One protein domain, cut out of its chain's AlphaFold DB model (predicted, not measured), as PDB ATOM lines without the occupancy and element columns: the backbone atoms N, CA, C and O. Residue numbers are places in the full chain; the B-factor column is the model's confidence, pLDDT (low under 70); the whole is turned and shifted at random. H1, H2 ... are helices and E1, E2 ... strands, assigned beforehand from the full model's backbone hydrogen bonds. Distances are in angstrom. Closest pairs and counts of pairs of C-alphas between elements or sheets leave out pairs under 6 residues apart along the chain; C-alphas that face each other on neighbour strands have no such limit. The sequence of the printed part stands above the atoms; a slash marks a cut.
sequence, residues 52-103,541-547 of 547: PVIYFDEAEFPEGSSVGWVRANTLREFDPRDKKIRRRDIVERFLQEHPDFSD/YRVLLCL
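What this domain is: This is residues 52 to 103 and 541 to 547 of the 547 residues of an uncharacterized protein of Fusarium floridanum (UniProt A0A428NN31). This domain has little regular structure: a small hairpin of two antiparallel strands, E1 and E2, lies on one side and one short helix, H1, on the other, joined by a long loop, with residues 541 to 547 running between them. The printed part has 59 residues, with E1, E2 and H1 in that order; its class is mixed, and 18 residues are in named elements. It is compact, with a radius of gyration of the C-alphas of 11.0 A, and rounded, spanning 26 by 25 by 24 A.

Where its parts are: E1 is residues 52 to 54, beginning at C-alpha 52 (-30.668, -22.673, -48.262). E2 is residues 67 to 71, 13.3 A long. H1 is residues 88 to 97, 14.2 A long, ending at C-alpha 97 (-42.004, -35.865, -35.536).

How they stand to each other: E1 and E2 form a hairpin, antiparallel at 129 degrees; N 53 and O 68 are within hydrogen-bond range at 2.9 A. E1 and H1 are apart. In H1 every O i to N i+4 pair is within hydrogen-bond range.

The domain as a whole: The farthest C-alphas, of Glu 60 and Asn 73, are 27.8 A apart. Both links, E1 to E2 and E2 to H1, are long. Residues 104 to 540 are not printed; C-alphas 103 and 541 are 13.6 A apart. The model's pLDDT is under 70 at residues 103 and 541 to 547.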
ATOM      1  N   PRO A  52     -31.503 -21.864 -49.133       91.94
ATOM      2  CA  PRO A  52     -30.668 -22.673 -48.262       91.94
ATOM      3  C   PRO A  52     -31.428 -23.961 -47.916       91.94
ATOM      4  O   PRO A  52     -32.593 -23.916 -47.521       91.94
ATOM      5  N   VAL A  53     -30.780 -25.110 -48.085       92.62
ATOM      6  CA  VAL A  53     -31.356 -26.438 -47.832       92.62
ATOM      7  C   VAL A  53     -30.379 -27.252 -46.992       92.62
ATOM      8  O   VAL A  53     -29.172 -27.215 -47.238       92.62
ATOM      9  N   ILE A  54     -30.909 -27.986 -46.014       93.25
ATOM     10  CA  ILE A  54     -30.186 -29.024 -45.272       93.25
ATOM     11  C   ILE A  54     -30.512 -30.363 -45.939       93.25
ATOM     12  O   ILE A  54     -31.686 -30.667 -46.161       93.25
ATOM     13  N   TYR A  55     -29.496 -31.146 -46.286       93.81
ATOM     14  CA  TYR A  55     -29.681 -32.456 -46.907       93.81
ATOM     15  C   TYR A  55     -29.918 -33.540 -45.850       93.81
ATOM     16  O   TYR A  55     -29.489 -33.420 -44.709       93.81
ATOM     17  N   PHE A  56     -30.567 -34.639 -46.232       93.25
ATOM     18  CA  PHE A  56     -30.748 -35.813 -45.369       93.25
ATOM     19  C   PHE A  56     -29.575 -36.795 -45.542       93.25
ATOM     20  O   PHE A  56     -29.759 -37.992 -45.765       93.25
ATOM     21  N   ASP A  57     -28.347 -36.274 -45.515       91.81
ATOM     22  CA  ASP A  57     -27.113 -36.997 -45.840       91.81
ATOM     23  C   ASP A  57     -26.391 -37.602 -44.626       91.81
ATOM     24  O   ASP A  57     -25.619 -38.550 -44.793       91.81
ATOM     25  N   GLU A  58     -26.761 -37.217 -43.403       91.12
ATOM     26  CA  GLU A  58     -26.380 -37.902 -42.160       91.12
ATOM     27  C   GLU A  58     -27.540 -38.671 -41.507       91.12
ATOM     28  O   GLU A  58     -28.708 -38.503 -41.861       91.12
ATOM     29  N   ALA A  59     -27.205 -39.627 -40.634       87.19
ATOM     30  CA  ALA A  59     -28.192 -40.490 -39.975       87.19
ATOM     31  C   ALA A  59     -28.901 -39.795 -38.795       87.19
ATOM     32  O   ALA A  59     -30.036 -40.134 -38.465       87.19
ATOM     33  N   GLU A  60     -28.234 -38.816 -38.182       86.50
ATOM     34  CA  GLU A  60     -28.716 -38.017 -37.053       86.50
ATOM     35  C   GLU A  60     -29.211 -36.649 -37.558       86.50
ATOM     36  O   GLU A  60     -28.666 -35.603 -37.228       86.50
ATOM     37  N   PHE A  61     -30.243 -36.634 -38.408       88.38
ATOM     38  CA  PHE A  61     -30.801 -35.379 -38.928       88.38
ATOM     39  C   PHE A  61     -31.481 -34.555 -37.810       88.38
ATOM     40  O   PHE A  61     -32.235 -35.134 -37.023       88.38
ATOM     41  N   PRO A  62     -31.295 -33.219 -37.734       87.88
ATOM     42  CA  PRO A  62     -30.500 -32.354 -38.620       87.88
ATOM     43  C   PRO A  62     -29.050 -32.101 -38.152       87.88
ATOM     44  O   PRO A  62     -28.366 -31.253 -38.723       87.88
ATOM     45  N   GLU A  63     -28.567 -32.749 -37.089       91.69
ATOM     46  CA  GLU A  63     -27.270 -32.423 -36.482       91.69
ATOM     47  C   GLU A  63     -26.096 -33.015 -37.284       91.69
ATOM     48  O   GLU A  63     -25.997 -34.214 -37.519       91.69
ATOM     49  N   GLY A  64     -25.198 -32.148 -37.763       88.31
ATOM     50  CA  GLY A  64     -24.062 -32.546 -38.607       88.31
ATOM     51  C   GLY A  64     -24.399 -32.829 -40.078       88.31
ATOM     52  O   GLY A  64     -23.478 -33.018 -40.868       88.31
ATOM     53  N   SER A  65     -25.682 -32.801 -40.457       93.31
ATOM     54  CA  SER A  65     -26.131 -32.892 -41.855       93.31
ATOM     55  C   SER A  65     -25.620 -31.709 -42.691       93.31
ATOM     56  O   SER A  65     -25.488 -30.594 -42.174       93.31
ATOM     57  N   SER A  66     -25.316 -31.917 -43.975       93.50
ATOM     58  CA  SER A  66     -24.719 -30.862 -44.803       93.50
ATOM     59  C   SER A  66     -25.737 -29.838 -45.317       93.50
ATOM     60  O   SER A  66     -26.947 -30.068 -45.365       93.50
ATOM     61  N   VAL A  67     -25.225 -28.664 -45.697       91.69
ATOM     62  CA  VAL A  67     -26.010 -27.480 -46.068       91.69
ATOM     63  C   VAL A  67     -25.571 -26.986 -47.443       91.69
ATOM     64  O   VAL A  67     -24.374 -26.864 -47.710       91.69
ATOM     65  N   GLY A  68     -26.524 -26.649 -48.313       92.19
ATOM     66  CA  GLY A  68     -26.244 -26.116 -49.647       92.19
ATOM     67  C   GLY A  68     -27.285 -25.124 -50.160       92.19
ATOM     68  O   GLY A  68     -28.326 -24.908 -49.549       92.19
ATOM     69  N   TRP A  69     -26.987 -24.518 -51.313       92.31
ATOM     70  CA  TRP A  69     -27.845 -23.535 -51.980       92.31
ATOM     71  C   TRP A  69     -28.451 -24.123 -53.258       92.31
ATOM     72  O   TRP A  69     -27.804 -24.142 -54.309       92.31
ATOM     73  N   VAL A  70     -29.696 -24.591 -53.174       93.25
ATOM     74  CA  VAL A  70     -30.391 -25.304 -54.260       93.25
ATOM     75  C   VAL A  70     -31.280 -24.341 -55.049       93.25
ATOM     76  O   VAL A  70     -31.917 -23.469 -54.461       93.25
ATOM     77  N   ARG A  71     -31.339 -24.463 -56.384       93.00
ATOM     78  CA  ARG A  71     -32.190 -23.591 -57.217       93.00
ATOM     79  C   ARG A  71     -33.677 -23.898 -57.010       93.00
ATOM     80  O   ARG A  71     -34.066 -25.059 -56.901       93.00
ATOM     81  N   ALA A  72     -34.515 -22.865 -57.071       91.75
ATOM     82  CA  ALA A  72     -35.971 -22.988 -56.979       91.75
ATOM     83  C   ALA A  72     -36.552 -23.999 -57.985       91.75
ATOM     84  O   ALA A  72     -37.392 -24.813 -57.622       91.75
ATOM     85  N   ASN A  73     -36.062 -23.994 -59.229       91.19
ATOM     86  CA  ASN A  73     -36.536 -24.880 -60.296       91.19
ATOM     87  C   ASN A  73     -36.056 -26.344 -60.199       91.19
ATOM     88  O   ASN A  73     -36.530 -27.183 -60.962       91.19
ATOM     89  N   THR A  74     -35.120 -26.659 -59.298       92.50
ATOM     90  CA  THR A  74     -34.675 -28.040 -59.029       92.50
ATOM     91  C   THR A  74     -35.377 -28.679 -57.831       92.50
ATOM     92  O   THR A  74     -35.342 -29.899 -57.694       92.50
ATOM     93  N   LEU A  75     -36.030 -27.876 -56.987       91.44
ATOM     94  CA  LEU A  75     -36.745 -28.341 -55.800       91.44
ATOM     95  C   LEU A  75     -38.128 -28.884 -56.181       91.44
ATOM     96  O   LEU A  75     -38.755 -28.423 -57.136       91.44
ATOM     97  N   ARG A  76     -38.588 -29.896 -55.445       91.44
ATOM     98  CA  ARG A  76     -39.857 -30.598 -55.674       91.44
ATOM     99  C   ARG A  76     -40.552 -30.842 -54.341       91.44
ATOM    100  O   ARG A  76     -39.905 -30.861 -53.298       91.44
ATOM    101  N   GLU A  77     -41.863 -31.036 -54.385       91.00
ATOM    102  CA  GLU A  77     -42.602 -31.547 -53.233       91.00
ATOM    103  C   GLU A  77     -42.214 -33.012 -52.971       91.00
ATOM    104  O   GLU A  77     -41.925 -33.769 -53.904       91.00
ATOM    105  N   PHE A  78     -42.160 -33.400 -51.698       91.19
ATOM    106  CA  PHE A  78     -41.790 -34.749 -51.280       91.19
ATOM    107  C   PHE A  78     -42.973 -35.704 -51.467       91.19
ATOM    108  O   PHE A  78     -43.951 -35.640 -50.727       91.19
ATOM    109  N   ASP A  79     -42.871 -36.616 -52.436       93.31
ATOM    110  CA  ASP A  79     -43.810 -37.731 -52.567       93.31
ATOM    111  C   ASP A  79     -43.336 -38.923 -51.711       93.31
ATOM    112  O   ASP A  79     -42.377 -39.599 -52.100       93.31
ATOM    113  N   PRO A  80     -44.009 -39.270 -50.594       91.06
ATOM    114  CA  PRO A  80     -43.666 -40.456 -49.806       91.06
ATOM    115  C   PRO A  80     -43.832 -41.773 -50.586       91.06
ATOM    116  O   PRO A  80     -43.445 -42.834 -50.096       91.06
ATOM    117  N   ARG A  81     -44.403 -41.763 -51.796       93.44
ATOM    118  CA  ARG A  81     -44.535 -42.942 -52.664       93.44
ATOM    119  C   ARG A  81     -43.353 -43.124 -53.620       93.44
ATOM    120  O   ARG A  81     -43.187 -44.244 -54.113       93.44
ATOM    121  N   ASP A  82     -42.514 -42.108 -53.856       94.69
ATOM    122  CA  ASP A  82     -41.358 -42.260 -54.746       94.69
ATOM    123  C   ASP A  82     -40.229 -43.054 -54.068       94.69
ATOM    124  O   ASP A  82     -39.595 -42.634 -53.099       94.69
ATOM    125  N   LYS A  83     -39.952 -44.234 -54.625       93.75
ATOM    126  CA  LYS A  83     -38.903 -45.157 -54.171       93.75
ATOM    127  C   LYS A  83     -37.497 -44.757 -54.632       93.75
ATOM    128  O   LYS A  83     -36.536 -45.420 -54.253       93.75
ATOM    129  N   LYS A  84     -37.358 -43.714 -55.458       94.75
ATOM    130  CA  LYS A  84     -36.060 -43.140 -55.859       94.75
ATOM    131  C   LYS A  84     -35.459 -42.240 -54.777       94.75
ATOM    132  O   LYS A  84     -34.255 -41.990 -54.804       94.75
ATOM    133  N   ILE A  85     -36.285 -41.770 -53.841       92.50
ATOM    134  CA  ILE A  85     -35.873 -40.945 -52.705       92.50
ATOM    135  C   ILE A  85     -34.874 -41.719 -51.843       92.50
ATOM    136  O   ILE A  85     -35.191 -42.753 -51.250       92.50
ATOM    137  N   ARG A  86     -33.651 -41.191 -51.744       92.12
ATOM    138  CA  ARG A  86     -32.639 -41.696 -50.815       92.12
ATOM    139  C   ARG A  86     -33.074 -41.364 -49.387       92.12
ATOM    140  O   ARG A  86     -33.489 -40.242 -49.126       92.12
ATOM    141  N   ARG A  87     -32.964 -42.338 -48.472       91.62
ATOM    142  CA  ARG A  87     -33.279 -42.180 -47.033       91.62
ATOM    143  C   ARG A  87     -34.695 -41.648 -46.758       91.62
ATOM    144  O   ARG A  87     -34.919 -40.878 -45.824       91.62
ATOM    145  N   ARG A  88     -35.660 -42.086 -47.579       94.06
ATOM    146  CA  ARG A  88     -37.088 -41.746 -47.456       94.06
ATOM    147  C   ARG A  88     -37.616 -41.962 -46.037       94.06
ATOM    148  O   ARG A  88     -38.421 -41.174 -45.569       94.06
ATOM    149  N   ASP A  89     -37.134 -43.001 -45.364       93.06
ATOM    150  CA  ASP A  89     -37.458 -43.388 -43.992       93.06
ATOM    151  C   ASP A  89     -37.030 -42.360 -42.928       93.06
ATOM    152  O   ASP A  89     -37.715 -42.210 -41.916       93.06
ATOM    153  N   ILE A  90     -35.935 -41.625 -43.155       92.69
ATOM    154  CA  ILE A  90     -35.490 -40.543 -42.262       92.69
ATOM    155  C   ILE A  90     -36.359 -39.300 -42.485       92.69
ATOM    156  O   ILE A  90     -36.820 -38.694 -41.519       92.69
ATOM    157  N   VAL A  91     -36.643 -38.955 -43.746       92.50
ATOM    158  CA  VAL A  91     -37.513 -37.819 -44.104       92.50
ATOM    159  C   VAL A  91     -38.944 -38.039 -43.596       92.50
ATOM    160  O   VAL A  91     -39.534 -37.160 -42.976       92.50
ATOM    161  N   GLU A  92     -39.486 -39.236 -43.805       92.81
ATOM    162  CA  GLU A  92     -40.820 -39.650 -43.365       92.81
ATOM    163  C   GLU A  92     -40.946 -39.637 -41.836       92.81
ATOM    164  O   GLU A  92     -41.957 -39.165 -41.319       92.81
ATOM    165  N   ARG A  93     -39.904 -40.056 -41.101       93.44
ATOM    166  CA  ARG A  93     -39.852 -39.912 -39.638       93.44
ATOM    167  C   ARG A  93     -39.795 -38.446 -39.208       93.44
ATOM    168  O   ARG A  93     -40.556 -38.052 -38.334       93.44
ATOM    169  N   PHE A  94     -38.945 -37.631 -39.832       92.25
ATOM    170  CA  PHE A  94     -38.821 -36.210 -39.494       92.25
ATOM    171  C   PHE A  94     -40.146 -35.453 -39.687       92.25
ATOM    172  O   PHE A  94     -40.534 -34.665 -38.827       92.25
ATOM    173  N   LEU A  95     -40.884 -35.737 -40.765       92.50
ATOM    174  CA  LEU A  95     -42.212 -35.157 -41.006       92.50
ATOM    175  C   LEU A  95     -43.280 -35.662 -40.017       92.50
ATOM    176  O   LEU A  95     -44.189 -34.909 -39.676       92.50
ATOM    177  N   GLN A  96     -43.166 -36.897 -39.512       92.31
ATOM    178  CA  GLN A  96     -44.030 -37.419 -38.440       92.31
ATOM    179  C   GLN A  96     -43.718 -36.794 -37.069       92.31
ATOM    180  O   GLN A  96     -44.633 -36.553 -36.284       92.31
ATOM    181  N   GLU A  97     -42.444 -36.525 -36.775       93.38
ATOM    182  CA  GLU A  97     -42.004 -35.865 -35.536       93.38
ATOM    183  C   GLU A  97     -42.281 -34.347 -35.545       93.38
ATOM    184  O   GLU A  97     -42.437 -33.742 -34.482       93.38
ATOM    185  N   HIS A  98     -42.408 -33.738 -36.730       89.88
ATOM    186  CA  HIS A  98     -42.664 -32.308 -36.926       89.88
ATOM    187  C   HIS A  98     -43.852 -32.043 -37.885       89.88
ATOM    188  O   HIS A  98     -43.638 -31.607 -39.024       89.88
ATOM    189  N   PRO A  99     -45.110 -32.238 -37.433       87.88
ATOM    190  CA  PRO A  99     -46.306 -32.062 -38.267       87.88
ATOM    191  C   PRO A  99     -46.468 -30.643 -38.839       87.88
ATOM    192  O   PRO A  99     -47.009 -30.502 -39.933       87.88
ATOM    193  N   ASP A 100     -45.898 -29.614 -38.195       86.88
ATOM    194  CA  ASP A 100     -45.794 -28.233 -38.705       86.88
ATOM    195  C   ASP A 100     -45.261 -28.135 -40.156       86.88
ATOM    196  O   ASP A 100     -45.513 -27.144 -40.844       86.88
ATOM    197  N   PHE A 101     -44.497 -29.132 -40.629       81.38
ATOM    198  CA  PHE A 101     -43.983 -29.200 -42.004       81.38
ATOM    199  C   PHE A 101     -44.807 -30.106 -42.941       81.38
ATOM    200  O   PHE A 101     -44.627 -30.030 -44.156       81.38
ATOM    201  N   SER A 102     -45.701 -30.942 -42.407       74.88
ATOM    202  CA  SER A 102     -46.542 -31.881 -43.166       74.88
ATOM    203  C   SER A 102     -47.729 -31.186 -43.849       74.88
ATOM    204  O   SER A 102     -48.052 -31.479 -45.001       74.88
ATOM    205  N   ASP A 103     -48.347 -30.215 -43.175       60.94
ATOM    206  CA  ASP A 103     -49.655 -29.653 -43.556       60.94
ATOM    207  C   ASP A 103     -49.605 -28.644 -44.731       60.94
ATOM    208  O   ASP A 103     -50.522 -27.855 -44.950       60.94
ATOM    209  N   TYR A 541     -40.327 -20.136 -44.522       35.91
ATOM    210  CA  TYR A 541     -39.498 -20.887 -45.457       35.91
ATOM    211  C   TYR A 541     -39.765 -22.386 -45.290       35.91
ATOM    212  O   TYR A 541     -39.196 -23.050 -44.424       35.91
ATOM    213  N   ARG A 542     -40.691 -22.894 -46.110       47.50
ATOM    214  CA  ARG A 542     -41.072 -24.306 -46.166       47.50
ATOM    215  C   ARG A 542     -39.820 -25.118 -46.466       47.50
ATOM    216  O   ARG A 542     -39.029 -24.727 -47.325       47.50
ATOM    217  N   VAL A 543     -39.640 -26.238 -45.766       42.12
ATOM    218  CA  VAL A 543     -38.477 -27.109 -45.963       42.12
ATOM    219  C   VAL A 543     -38.608 -27.765 -47.336       42.12
ATOM    220  O   VAL A 543     -39.300 -28.764 -47.508       42.12
ATOM    221  N   LEU A 544     -37.972 -27.159 -48.338       46.19
ATOM    222  CA  LEU A 544     -37.909 -27.682 -49.696       46.19
ATOM    223  C   LEU A 544     -36.880 -28.816 -49.722       46.19
ATOM    224  O   LEU A 544     -35.681 -28.599 -49.890       46.19
ATOM    225  N   LEU A 545     -37.382 -30.025 -49.487       46.81
ATOM    226  CA  LEU A 545     -36.614 -31.261 -49.398       46.81
ATOM    227  C   LEU A 545     -35.902 -31.544 -50.732       46.81
ATOM    228  O   LEU A 545     -36.542 -31.662 -51.777       46.81
ATOM    229  N   CYS A 546     -34.571 -31.648 -50.696       41.00
ATOM    230  CA  CYS A 546     -33.737 -31.956 -51.861       41.00
ATOM    231  C   CYS A 546     -33.108 -33.353 -51.733       41.00
ATOM    232  O   CYS A 546     -32.841 -33.817 -50.623       41.00
ATOM    233  N   LEU A 547     -32.901 -34.006 -52.881       41.47
ATOM    234  CA  LEU A 547     -32.679 -35.450 -53.049       41.47
ATOM    235  C   LEU A 547     -31.368 -35.773 -53.780       41.47
ATOM    236  O   LEU A 547     -30.994 -34.962 -54.656       41.47
TER     237      LEU A 547